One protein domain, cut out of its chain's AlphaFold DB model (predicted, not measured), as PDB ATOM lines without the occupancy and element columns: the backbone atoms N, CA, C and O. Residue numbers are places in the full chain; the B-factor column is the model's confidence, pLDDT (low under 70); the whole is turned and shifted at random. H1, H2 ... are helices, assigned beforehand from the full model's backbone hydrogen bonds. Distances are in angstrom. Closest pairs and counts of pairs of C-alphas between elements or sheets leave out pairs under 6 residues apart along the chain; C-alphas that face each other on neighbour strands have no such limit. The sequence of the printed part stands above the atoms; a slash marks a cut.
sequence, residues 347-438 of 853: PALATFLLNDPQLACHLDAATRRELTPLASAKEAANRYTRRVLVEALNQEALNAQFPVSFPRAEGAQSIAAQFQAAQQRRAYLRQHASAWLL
ATOM      1  N   PRO A 347      -8.273  22.078  -6.035       97.88
ATOM      2  CA  PRO A 347      -9.207  23.129  -5.638       97.88
ATOM      3  C   PRO A 347      -9.734  23.905  -6.841       97.88
ATOM      4  O   PRO A 347     -10.938  24.096  -6.950       97.88
ATOM      5  N   ALA A 348      -8.861  24.272  -7.785       97.94
ATOM      6  CA  ALA A 348      -9.258  25.077  -8.933       97.94
ATOM      7  C   ALA A 348     -10.217  24.338  -9.880       97.94
ATOM      8  O   ALA A 348     -11.203  24.926 -10.322       97.94
ATOM      9  N   LEU A 349      -9.993  23.044 -10.136       98.31
ATOM     10  CA  LEU A 349     -10.922  22.238 -10.933       98.31
ATOM     11  C   LEU A 349     -12.283  22.076 -10.234       98.31
ATOM     12  O   LEU A 349     -13.322  22.132 -10.891       98.31
ATOM     13  N   ALA A 350     -12.295  21.917  -8.906       98.19
ATOM     14  CA  ALA A 350     -13.536  21.873  -8.136       98.19
ATOM     15  C   ALA A 350     -14.275  23.221  -8.164       98.19
ATOM     16  O   ALA A 350     -15.489  23.247  -8.362       98.19
ATOM     17  N   THR A 351     -13.559  24.344  -8.032       98.12
ATOM     18  CA  THR A 351     -14.127  25.692  -8.195       98.12
ATOM     19  C   THR A 351     -14.733  25.871  -9.582       98.12
ATOM     20  O   THR A 351     -15.843  26.380  -9.695       98.12
ATOM     21  N   PHE A 352     -14.034  25.430 -10.630       97.94
ATOM     22  CA  PHE A 352     -14.540  25.463 -11.997       97.94
ATOM     23  C   PHE A 352     -15.840  24.679 -12.145       97.94
ATOM     24  O   PHE A 352     -16.839  25.251 -12.567       97.94
ATOM     25  N   LEU A 353     -15.854  23.406 -11.741       98.19
ATOM     26  CA  LEU A 353     -17.035  22.555 -11.882       98.19
ATOM     27  C   LEU A 353     -18.257  23.132 -11.147       98.19
ATOM     28  O   LEU A 353     -19.370  23.079 -11.665       98.19
ATOM     29  N   LEU A 354     -18.066  23.699  -9.952       97.88
ATOM     30  CA  LEU A 354     -19.167  24.259  -9.162       97.88
ATOM     31  C   LEU A 354     -19.698  25.597  -9.697       97.88
ATOM     32  O   LEU A 354     -20.860  25.917  -9.434       97.88
ATOM     33  N   ASN A 355     -18.873  26.359 -10.423       97.25
ATOM     34  CA  ASN A 355     -19.199  27.714 -10.871       97.25
ATOM     35  C   ASN A 355     -19.518  27.818 -12.366       97.25
ATOM     36  O   ASN A 355     -20.099  28.818 -12.785       97.25
ATOM     37  N   ASP A 356     -19.140  26.828 -13.173       97.56
ATOM     38  CA  ASP A 356     -19.457  26.792 -14.597       97.56
ATOM     39  C   ASP A 356     -20.977  26.617 -14.795       97.56
ATOM     40  O   ASP A 356     -21.524  25.588 -14.393       97.56
ATOM     41  N   PRO A 357     -21.694  27.581 -15.405       94.75
ATOM     42  CA  PRO A 357     -23.151  27.513 -15.502       94.75
ATOM     43  C   PRO A 357     -23.675  26.332 -16.328       94.75
ATOM     44  O   PRO A 357     -24.793  25.887 -16.081       94.75
ATOM     45  N   GLN A 358     -22.895  25.841 -17.300       96.12
ATOM     46  CA  GLN A 358     -23.288  24.728 -18.168       96.12
ATOM     47  C   GLN A 358     -23.083  23.375 -17.489       96.12
ATOM     48  O   GLN A 358     -23.850  22.447 -17.723       96.12
ATOM     49  N   LEU A 359     -22.046  23.248 -16.664       97.38
ATOM     50  CA  LEU A 359     -21.730  21.998 -15.974       97.38
ATOM     51  C   LEU A 359     -22.426  21.900 -14.620       97.38
ATOM     52  O   LEU A 359     -23.001  20.862 -14.291       97.38
ATOM     53  N   ALA A 360     -22.408  22.981 -13.839       96.94
ATOM     54  CA  ALA A 360     -22.902  22.971 -12.474       96.94
ATOM     55  C   ALA A 360     -24.384  22.589 -12.420       96.94
ATOM     56  O   ALA A 360     -24.772  21.847 -11.524       96.94
ATOM     57  N   CYS A 361     -25.218  23.046 -13.362       96.25
ATOM     58  CA  CYS A 361     -26.665  22.792 -13.346       96.25
ATOM     59  C   CYS A 361     -27.051  21.304 -13.315       96.25
ATOM     60  O   CYS A 361     -28.148  20.994 -12.858       96.25
ATOM     61  N   HIS A 362     -26.156  20.406 -13.738       96.88
ATOM     62  CA  HIS A 362     -26.379  18.956 -13.743       96.88
ATOM     63  C   HIS A 362     -25.931  18.249 -12.459       96.88
ATOM     64  O   HIS A 362     -26.284  17.093 -12.255       96.88
ATOM     65  N   LEU A 363     -25.173  18.925 -11.590       97.00
ATOM     66  CA  LEU A 363     -24.653  18.341 -10.354       97.00
ATOM     67  C   LEU A 363     -25.740  18.200  -9.300       97.00
ATOM     68  O   LEU A 363     -26.433  19.178  -8.972       97.00
ATOM     69  N   ASP A 364     -25.805  17.021  -8.689       95.62
ATOM     70  CA  ASP A 364     -26.710  16.793  -7.576       95.62
ATOM     71  C   ASP A 364     -26.292  17.568  -6.301       95.62
ATOM     72  O   ASP A 364     -25.181  18.099  -6.154       95.62
ATOM     73  N   ALA A 365     -27.220  17.676  -5.346       96.12
ATOM     74  CA  ALA A 365     -26.984  18.421  -4.110       96.12
ATOM     75  C   ALA A 365     -25.920  17.775  -3.199       96.12
ATOM     76  O   ALA A 365     -25.267  18.484  -2.428       96.12
ATOM     77  N   ALA A 366     -25.749  16.450  -3.259       96.31
ATOM     78  CA  ALA A 366     -24.779  15.727  -2.447       96.31
ATOM     79  C   ALA A 366     -23.356  15.966  -2.969       96.31
ATOM     80  O   ALA A 366     -22.504  16.409  -2.199       96.31
ATOM     81  N   THR A 367     -23.139  15.806  -4.272       96.25
ATOM     82  CA  THR A 367     -21.901  16.109  -4.989       96.25
ATOM     83  C   THR A 367     -21.474  17.555  -4.748       96.25
ATOM     84  O   THR A 367     -20.337  17.815  -4.349       96.25
ATOM     85  N   ARG A 368     -22.392  18.526  -4.864       96.94
ATOM     86  CA  ARG A 368     -22.087  19.938  -4.553       96.94
ATOM     87  C   ARG A 368     -21.609  20.134  -3.117       96.94
ATOM     88  O   ARG A 368     -20.617  20.833  -2.884       96.94
ATOM     89  N   ARG A 369     -22.296  19.521  -2.149       96.50
ATOM     90  CA  ARG A 369     -21.932  19.599  -0.727       96.50
ATOM     91  C   ARG A 369     -20.550  19.003  -0.472       96.50
ATOM     92  O   ARG A 369     -19.780  19.592   0.277       96.50
ATOM     93  N   GLU A 370     -20.230  17.876  -1.098       96.38
ATOM     94  CA  GLU A 370     -18.946  17.185  -0.933       96.38
ATOM     95  C   GLU A 370     -17.772  17.926  -1.584       96.38
ATOM     96  O   GLU A 370     -16.665  17.913  -1.048       96.38
ATOM     97  N   LEU A 371     -17.999  18.613  -2.706       96.94
ATOM     98  CA  LEU A 371     -16.945  19.331  -3.427       96.94
ATOM     99  C   LEU A 371     -16.709  20.762  -2.924       96.94
ATOM    100  O   LEU A 371     -15.641  21.324  -3.165       96.94
ATOM    101  N   THR A 372     -17.653  21.360  -2.190       97.19
ATOM    102  CA  THR A 372     -17.535  22.746  -1.691       97.19
ATOM    103  C   THR A 372     -16.322  22.971  -0.763       97.19
ATOM    104  O   THR A 372     -15.603  23.962  -0.951       97.19
ATOM    105  N   PRO A 373     -16.016  22.094   0.218       96.62
ATOM    106  CA  PRO A 373     -14.813  22.239   1.045       96.62
ATOM    107  C   PRO A 373     -13.515  22.167   0.230       96.62
ATOM    108  O   PRO A 373     -12.585  22.931   0.494       96.62
ATOM    109  N   LEU A 374     -13.481  21.311  -0.800       96.56
ATOM    110  CA  LEU A 374     -12.346  21.190  -1.717       96.56
ATOM    111  C   LEU A 374     -12.179  22.456  -2.576       96.56
ATOM    112  O   LEU A 374     -11.083  23.002  -2.660       96.56
ATOM    113  N   ALA A 375     -13.266  22.956  -3.169       96.25
ATOM    114  CA  ALA A 375     -13.260  24.149  -4.019       96.25
ATOM    115  C   ALA A 375     -12.896  25.435  -3.261       96.25
ATOM    116  O   ALA A 375     -12.306  26.350  -3.827       96.25
ATOM    117  N   SER A 376     -13.241  25.514  -1.975       94.62
ATOM    118  CA  SER A 376     -12.866  26.636  -1.103       94.62
ATOM    119  C   SER A 376     -11.465  26.502  -0.495       94.62
ATOM    120  O   SER A 376     -11.079  27.344   0.314       94.62
ATOM    121  N   ALA A 377     -10.723  25.443  -0.852       91.56
ATOM    122  CA  ALA A 377      -9.429  25.076  -0.274       91.56
ATOM    123  C   ALA A 377      -9.436  24.965   1.267       91.56
ATOM    124  O   ALA A 377      -8.382  25.004   1.899       91.56
ATOM    125  N   LYS A 378     -10.621  24.803   1.877       89.94
ATOM    126  CA  LYS A 378     -10.778  24.556   3.317       89.94
ATOM    127  C   LYS A 378     -10.312  23.154   3.691       89.94
ATOM    128  O   LYS A 378      -9.829  22.946   4.798       89.94
ATOM    129  N   GLU A 379     -10.438  22.211   2.760       91.06
ATOM    130  CA  GLU A 379      -9.960  20.841   2.905       91.06
ATOM    131  C   GLU A 379      -9.041  20.454   1.746       91.06
ATOM    132  O   GLU A 379      -9.295  20.768   0.581       91.06
ATOM    133  N   ALA A 380      -7.965  19.733   2.066       90.38
ATOM    134  CA  ALA A 380      -7.065  19.188   1.060       90.38
ATOM    135  C   ALA A 380      -7.731  18.043   0.277       90.38
ATOM    136  O   ALA A 380      -8.488  17.238   0.824       90.38
ATOM    137  N   ALA A 381      -7.386  17.919  -1.007       91.94
ATOM    138  CA  ALA A 381      -7.880  16.845  -1.862       91.94
ATOM    139  C   ALA A 381      -7.415  15.468  -1.362       91.94
ATOM    140  O   ALA A 381      -6.240  15.107  -1.508       91.94
ATOM    141  N   ASN A 382      -8.348  14.675  -0.841       93.00
ATOM    142  CA  ASN A 382      -8.120  13.306  -0.390       93.00
ATOM    143  C   ASN A 382      -8.610  12.297  -1.445       93.00
ATOM    144  O   ASN A 382      -9.242  12.663  -2.433       93.00
ATOM    145  N   ARG A 383      -8.319  11.004  -1.258       91.00
ATOM    146  CA  ARG A 383      -8.671   9.959  -2.238       91.00
ATOM    147  C   ARG A 383     -10.164   9.945  -2.596       91.00
ATOM    148  O   ARG A 383     -10.494   9.681  -3.746       91.00
ATOM    149  N   TYR A 384     -11.038  10.206  -1.627       91.62
ATOM    150  CA  TYR A 384     -12.481  10.233  -1.837       91.62
ATOM    151  C   TYR A 384     -12.900  11.468  -2.641       91.62
ATOM    152  O   TYR A 384     -13.491  11.317  -3.704       91.62
ATOM    153  N   THR A 385     -12.517  12.675  -2.211       94.25
ATOM    154  CA  THR A 385     -12.938  13.920  -2.882       94.25
ATOM    155  C   THR A 385     -12.355  14.068  -4.286       94.25
ATOM    156  O   THR A 385     -13.039  14.555  -5.182       94.25
ATOM    157  N   ARG A 386     -11.132  13.572  -4.525       94.75
ATOM    158  CA  ARG A 386     -10.533  13.489  -5.872       94.75
ATOM    159  C   ARG A 386     -11.388  12.678  -6.837       94.75
ATOM    160  O   ARG A 386     -11.585  13.058  -7.985       94.75
ATOM    161  N   ARG A 387     -11.878  11.546  -6.349       92.31
ATOM    162  CA  ARG A 387     -12.678  10.607  -7.117       92.31
ATOM    163  C   ARG A 387     -14.072  11.156  -7.385       92.31
ATOM    164  O   ARG A 387     -14.467  11.178  -8.539       92.31
ATOM    165  N   VAL A 388     -14.741  11.683  -6.355       94.75
ATOM    166  CA  VAL A 388     -16.043  12.355  -6.499       94.75
ATOM    167  C   VAL A 388     -15.952  13.488  -7.518       94.75
ATOM    168  O   VAL A 388     -16.808  13.580  -8.386       94.75
ATOM    169  N   LEU A 389     -14.891  14.306  -7.485       96.94
ATOM    170  CA  LEU A 389     -14.716  15.396  -8.451       96.94
ATOM    171  C   LEU A 389     -14.647  14.887  -9.898       96.94
ATOM    172  O   LEU A 389     -15.306  15.438 -10.777       96.94
ATOM    173  N   VAL A 390     -13.835  13.861 -10.151       95.88
ATOM    174  CA  VAL A 390     -13.622  13.322 -11.502       95.88
ATOM    175  C   VAL A 390     -14.830  12.526 -11.995       95.88
ATOM    176  O   VAL A 390     -15.213  12.673 -13.155       95.88
ATOM    177  N   GLU A 391     -15.452  11.718 -11.132       93.19
ATOM    178  CA  GLU A 391     -16.694  10.996 -11.435       93.19
ATOM    179  C   GLU A 391     -17.816  11.999 -11.755       93.19
ATOM    180  O   GLU A 391     -18.429  11.889 -12.814       93.19
ATOM    181  N   ALA A 392     -18.007  13.039 -10.936       96.12
ATOM    182  CA  ALA A 392     -19.002  14.083 -11.180       96.12
ATOM    183  C   ALA A 392     -18.738  14.855 -12.480       96.12
ATOM    184  O   ALA A 392     -19.652  15.063 -13.278       96.12
ATOM    185  N   LEU A 393     -17.486  15.250 -12.740       97.19
ATOM    186  CA  LEU A 393     -17.138  15.978 -13.961       97.19
ATOM    187  C   LEU A 393     -17.418  15.141 -15.219       97.19
ATOM    188  O   LEU A 393     -18.041  15.641 -16.153       97.19
ATOM    189  N   ASN A 394     -16.994  13.874 -15.246       95.06
ATOM    190  CA  ASN A 394     -17.224  12.990 -16.390       95.06
ATOM    191  C   ASN A 394     -18.703  12.591 -16.529       95.06
ATOM    192  O   ASN A 394     -19.282  12.716 -17.609       95.06
ATOM    193  N   GLN A 395     -19.301  12.074 -15.454       90.81
ATOM    194  CA  GLN A 395     -20.541  11.300 -15.510       90.81
ATOM    195  C   GLN A 395     -21.797  12.132 -15.245       90.81
ATOM    196  O   GLN A 395     -22.794  11.915 -15.929       90.81
ATOM    197  N   GLU A 396     -21.760  13.081 -14.308       93.19
ATOM    198  CA  GLU A 396     -22.907  13.954 -14.021       93.19
ATOM    199  C   GLU A 396     -22.913  15.171 -14.945       93.19
ATOM    200  O   GLU A 396     -23.917  15.460 -15.584       93.19
ATOM    201  N   ALA A 397     -21.784  15.871 -15.059       96.81
ATOM    202  CA  ALA A 397     -21.730  17.147 -15.756       96.81
ATOM    203  C   ALA A 397     -21.551  16.993 -17.273       96.81
ATOM    204  O   ALA A 397     -22.438  17.354 -18.044       96.81
ATOM    205  N   LEU A 398     -20.422  16.444 -17.733       96.69
ATOM    206  CA  LEU A 398     -20.110  16.385 -19.167       96.69
ATOM    207  C   LEU A 398     -21.070  15.488 -19.950       96.69
ATOM    208  O   LEU A 398     -21.486  15.851 -21.051       96.69
ATOM    209  N   ASN A 399     -21.430  14.324 -19.406       92.56
ATOM    210  CA  ASN A 399     -22.367  13.423 -20.074       92.56
ATOM    211  C   ASN A 399     -23.778  14.018 -20.185       92.56
ATOM    212  O   ASN A 399     -24.435  13.765 -21.195       92.56
ATOM    213  N   ALA A 400     -24.232  14.799 -19.198       93.19
ATOM    214  CA  ALA A 400     -25.541  15.452 -19.240       93.19
ATOM    215  C   ALA A 400     -25.541  16.711 -20.116       93.19
ATOM    216  O   ALA A 400     -26.495  16.928 -20.861       93.19
ATOM    217  N   GLN A 401     -24.464  17.503 -20.081       96.00
ATOM    218  CA  GLN A 401     -24.329  18.711 -20.898       96.00
ATOM    219  C   GLN A 401     -24.147  18.395 -22.387       96.00
ATOM    220  O   GLN A 401     -24.671  19.099 -23.249       96.00
ATOM    221  N   PHE A 402     -23.431  17.312 -22.695       94.81
ATOM    222  CA  PHE A 402     -23.211  16.826 -24.055       94.81
ATOM    223  C   PHE A 402     -23.764  15.402 -24.180       94.81
ATOM    224  O   PHE A 402     -22.988  14.437 -24.229       94.81
ATOM    225  N   PRO A 403     -25.099  15.231 -24.173       90.00
ATOM    226  CA  PRO A 403     -25.711  13.916 -24.208       90.00
ATOM    227  C   PRO A 403     -25.554  13.287 -25.588       90.00
ATOM    228  O   PRO A 403     -25.459  13.962 -26.615       90.00
ATOM    229  N   VAL A 404     -25.591  11.959 -25.631       85.81
ATOM    230  CA  VAL A 404     -25.746  11.246 -26.899       85.81
ATOM    231  C   VAL A 404     -27.193  11.440 -27.330       85.81
ATOM    232  O   VAL A 404     -28.095  10.917 -26.684       85.81
ATOM    233  N   SER A 405     -27.436  12.194 -28.404       67.25
ATOM    234  CA  SER A 405     -28.800  12.548 -28.836       67.25
ATOM    235  C   SER A 405     -29.648  11.334 -29.249       67.25
ATOM    236  O   SER A 405     -30.871  11.422 -29.292       67.25
ATOM    237  N   PHE A 406     -29.005  10.193 -29.531       63.22
ATOM    238  CA  PHE A 406     -29.636   8.974 -30.033       63.22
ATOM    239  C   PHE A 406     -29.021   7.700 -29.429       63.22
ATOM    240  O   PHE A 406     -28.413   6.909 -30.154       63.22
ATOM    241  N   PRO A 407     -29.177   7.441 -28.118       58.81
ATOM    242  CA  PRO A 407     -28.539   6.283 -27.489       58.81
ATOM    243  C   PRO A 407     -29.039   4.948 -28.081       58.81
ATOM    244  O   PRO A 407     -28.349   3.937 -27.990       58.81
ATOM    245  N   ARG A 408     -30.216   4.941 -28.735       69.25
ATOM    246  CA  ARG A 408     -30.905   3.745 -29.258       69.25
ATOM    247  C   ARG A 408     -31.472   3.911 -30.681       69.25
ATOM    248  O   ARG A 408     -32.523   3.352 -30.983       69.25
ATOM    249  N   ALA A 409     -30.826   4.708 -31.535       65.94
ATOM    250  CA  ALA A 409     -31.149   4.750 -32.969       65.94
ATOM    251  C   ALA A 409     -30.563   3.539 -33.723       65.94
ATOM    252  O   ALA A 409     -29.933   2.669 -33.121       65.94
ATOM    253  N   GLU A 410     -30.762   3.485 -35.045       75.94
ATOM    254  CA  GLU A 410     -30.082   2.508 -35.905       75.94
ATOM    255  C   GLU A 410     -28.562   2.529 -35.670       75.94
ATOM    256  O   GLU A 410     -27.966   3.581 -35.414       75.94
ATOM    257  N   GLY A 411     -27.931   1.354 -35.750       74.25
ATOM    258  CA  GLY A 411     -26.602   1.105 -35.182       74.25
ATOM    259  C   GLY A 411     -25.527   2.130 -35.563       74.25
ATOM    260  O   GLY A 411     -24.813   2.633 -34.696       74.25
ATOM    261  N   ALA A 412     -25.445   2.502 -36.843       84.00
ATOM    262  CA  ALA A 412     -24.451   3.458 -37.336       84.00
ATOM    263  C   ALA A 412     -24.668   4.898 -36.832       84.00
ATOM    264  O   ALA A 412     -23.704   5.606 -36.540       84.00
ATOM    265  N   GLN A 413     -25.925   5.325 -36.695       86.06
ATOM    266  CA  GLN A 413     -26.265   6.664 -36.205       86.06
ATOM    267  C   GLN A 413     -25.909   6.807 -34.724       86.06
ATOM    268  O   GLN A 413     -25.365   7.834 -34.321       86.06
ATOM    269  N   SER A 414     -26.154   5.755 -33.933       87.25
ATOM    270  CA  SER A 414     -25.771   5.723 -32.517       87.25
ATOM    271  C   SER A 414     -24.255   5.870 -32.342       87.25
ATOM    272  O   SER A 414     -23.807   6.692 -31.543       87.25
ATOM    273  N   ILE A 415     -23.449   5.162 -33.143       93.31
ATOM    274  CA  ILE A 415     -21.983   5.290 -33.107       93.31
ATOM    275  C   ILE A 415     -21.520   6.711 -33.460       93.31
ATOM    276  O   ILE A 415     -20.707   7.290 -32.735       93.31
ATOM    277  N   ALA A 416     -22.050   7.299 -34.537       92.12
ATOM    278  CA  ALA A 416     -21.682   8.653 -34.947       92.12
ATOM    279  C   ALA A 416     -22.025   9.697 -33.868       92.12
ATOM    280  O   ALA A 416     -21.201  10.559 -33.559       92.12
ATOM    281  N   ALA A 417     -23.205   9.585 -33.249       92.12
ATOM    282  CA  ALA A 417     -23.630  10.469 -32.165       92.12
ATOM    283  C   ALA A 417     -22.737  10.334 -30.920       92.12
ATOM    284  O   ALA A 417     -22.378  11.338 -30.305       92.12
ATOM    285  N   GLN A 418     -22.331   9.110 -30.564       93.50
ATOM    286  CA  GLN A 418     -21.401   8.870 -29.456       93.50
ATOM    287  C   GLN A 418     -20.032   9.508 -29.710       93.50
ATOM    288  O   GLN A 418     -19.478  10.143 -28.813       93.50
ATOM    289  N   PHE A 419     -19.503   9.388 -30.930       95.62
ATOM    290  CA  PHE A 419     -18.243  10.027 -31.300       95.62
ATOM    291  C   PHE A 419     -18.332  11.556 -31.257       95.62
ATOM    292  O   PHE A 419     -17.461  12.207 -30.683       95.62
ATOM    293  N   GLN A 420     -19.402  12.141 -31.804       95.62
ATOM    294  CA  GLN A 420     -19.621  13.590 -31.756       95.62
ATOM    295  C   GLN A 420     -19.704  14.106 -30.316       95.62
ATOM    296  O   GLN A 420     -19.005  15.060 -29.974       95.62
ATOM    297  N   ALA A 421     -20.484  13.442 -29.458       95.44
ATOM    298  CA  ALA A 421     -20.575  13.788 -28.043       95.44
ATOM    299  C   ALA A 421     -19.207  13.669 -27.347       95.44
ATOM    300  O   ALA A 421     -18.809  14.567 -26.606       95.44
ATOM    301  N   ALA A 422     -18.441  12.609 -27.629       96.38
ATOM    302  CA  ALA A 422     -17.100  12.433 -27.080       96.38
ATOM    303  C   ALA A 422     -16.158  13.593 -27.461       96.38
ATOM    304  O   ALA A 422     -15.466  14.149 -26.604       96.38
ATOM    305  N   GLN A 423     -16.173  14.003 -28.733       97.62
ATOM    306  CA  GLN A 423     -15.365  15.121 -29.223       97.62
ATOM    307  C   GLN A 423     -15.799  16.464 -28.621       97.62
ATOM    308  O   GLN A 423     -14.940  17.257 -28.243       97.62
ATOM    309  N   GLN A 424     -17.105  16.707 -28.463       97.75
ATOM    310  CA  GLN A 424     -17.626  17.918 -27.817       97.75
ATOM    311  C   GLN A 424     -17.187  18.020 -26.353       97.75
ATOM    312  O   GLN A 424     -16.667  19.057 -25.944       97.75
ATOM    313  N   ARG A 425     -17.302  16.928 -25.584       97.75
ATOM    314  CA  ARG A 425     -16.857  16.869 -24.177       97.75
ATOM    315  C   ARG A 425     -15.368  17.176 -24.050       97.75
ATOM    316  O   ARG A 425     -14.962  17.979 -23.211       97.75
ATOM    317  N   ARG A 426     -14.548  16.572 -24.921       97.50
ATOM    318  CA  ARG A 426     -13.102  16.818 -24.953       97.50
ATOM    319  C   ARG A 426     -12.771  18.262 -25.323       97.50
ATOM    320  O   ARG A 426     -11.934  18.871 -24.661       97.50
ATOM    321  N   ALA A 427     -13.418  18.810 -26.351       98.00
ATOM    322  CA  ALA A 427     -13.222  20.196 -26.766       98.00
ATOM    323  C   ALA A 427     -13.586  21.179 -25.643       98.00
ATOM    324  O   ALA A 427     -12.823  22.108 -25.384       98.00
ATOM    325  N   TYR A 428     -14.685  20.919 -24.925       98.25
ATOM    326  CA  TYR A 428     -15.120  21.737 -23.797       98.25
ATOM    327  C   TYR A 428     -14.065  21.792 -22.688       98.25
ATOM    328  O   TYR A 428     -13.607  22.873 -22.320       98.25
ATOM    329  N   LEU A 429     -13.599  20.636 -22.198       97.62
ATOM    330  CA  LEU A 429     -12.553  20.612 -21.169       97.62
ATOM    331  C   LEU A 429     -11.252  21.255 -21.648       97.62
ATOM    332  O   LEU A 429     -10.587  21.945 -20.879       97.62
ATOM    333  N   ARG A 430     -10.885  21.064 -22.918       97.19
ATOM    334  CA  ARG A 430      -9.677  21.677 -23.477       97.19
ATOM    335  C   ARG A 430      -9.772  23.201 -23.498       97.19
ATOM    336  O   ARG A 430      -8.771  23.863 -23.259       97.19
ATOM    337  N   GLN A 431     -10.945  23.749 -23.794       97.50
ATOM    338  CA  GLN A 431     -11.154  25.192 -23.851       97.50
ATOM    339  C   GLN A 431     -11.269  25.822 -22.457       97.50
ATOM    340  O   GLN A 431     -10.789  26.935 -22.257       97.50
ATOM    341  N   HIS A 432     -11.898  25.125 -21.507       97.19
ATOM    342  CA  HIS A 432     -12.327  25.728 -20.244       97.19
ATOM    343  C   HIS A 432     -11.560  25.250 -19.003       97.19
ATOM    344  O   HIS A 432     -11.526  25.972 -18.011       97.19
ATOM    345  N   ALA A 433     -10.926  24.073 -19.043       96.44
ATOM    346  CA  ALA A 433     -10.318  23.435 -17.871       96.44
ATOM    347  C   ALA A 433      -8.836  23.052 -18.032       96.44
ATOM    348  O   ALA A 433      -8.236  22.511 -17.101       96.44
ATOM    349  N   SER A 434      -8.207  23.348 -19.177       93.88
ATOM    350  CA  SER A 434      -6.824  22.934 -19.466       93.88
ATOM    351  C   SER A 434      -5.786  23.468 -18.472       93.88
ATOM    352  O   SER A 434      -4.732  22.864 -18.318       93.88
ATOM    353  N   ALA A 435      -6.068  24.576 -17.780       96.56
ATOM    354  CA  ALA A 435      -5.171  25.158 -16.780       96.56
ATOM    355  C   ALA A 435      -4.984  24.283 -15.524       96.56
ATOM    356  O   ALA A 435      -4.045  24.508 -14.759       96.56
ATOM    357  N   TRP A 436      -5.867  23.305 -15.294       97.44
ATOM    358  CA  TRP A 436      -5.880  22.457 -14.089       97.44
ATOM    359  C   TRP A 436      -5.784  20.967 -14.403       97.44
ATOM    360  O   TRP A 436      -5.932  20.129 -13.509       97.44
ATOM    361  N   LEU A 437      -5.546  20.644 -15.671       97.81
ATOM    362  CA  LEU A 437      -5.387  19.293 -16.179       97.81
ATOM    363  C   LEU A 437      -4.006  19.143 -16.826       97.81
ATOM    364  O   LEU A 437      -3.333  20.125 -17.146       97.81
ATOM    365  N   LEU A 438      -3.575  17.901 -17.030       97.00
ATOM    366  CA  LEU A 438      -2.458  17.587 -17.919       97.00
ATOM    367  C   LEU A 438      -2.780  17.996 -19.367       97.00
ATOM    368  O   LEU A 438      -3.912  18.353 -19.695       97.00
TER     369      LEU A 438
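What this domain is: This is residues 347 to 438 of the 853 residues of the protein "Protein of uncharacterized function (DUF3111)" of Plesiomonas shigelloides (UniProt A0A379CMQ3). The longest helix, H5, folds back past one end of H4 from an elongated model's far end; H2 and H3 pack on H4, and H1 on H3. The printed part has 92 residues with five named helices, H1 to H5 in order, and no named strand: all helix. It is only just compact, close to loose, with radius of gyration of the C-alphas 14.5 A and spans 49 by 26 by 24 A.

Where its parts are: H5, residues 411 to 432, runs 32.1 A from C-alpha 411 at (-26.602, 1.105, -35.182). H4, residues 383 to 401, measures 25.9 A. H3 is residues 365 to 375, H2 357 to 360. H1, residues 347 to 355, begins at (-9.207, 23.129, -5.638).

How they stand to each other: H5 is close to but not clearly touching H4; their closest C-alphas, Leu 398 and Arg 425, are 6.0 A apart. H4 touches H3 with residues 385 to 392 alone, closest C-alphas Leu 371 and Thr 385, 6.8 A. H1 touches H3 at a steep tilt of 39 degrees, closest C-alphas Pro 347 and Ala 375, 4.5 A. Every O i to N i+4 pair is within hydrogen-bond range in H1 and H5, 5 of 7 in H3, 11 of 15 in H4; H2 is too short.

The domain as a whole: The printed part has no cut and no long link. Residues 405 to 409 are under pLDDT 70.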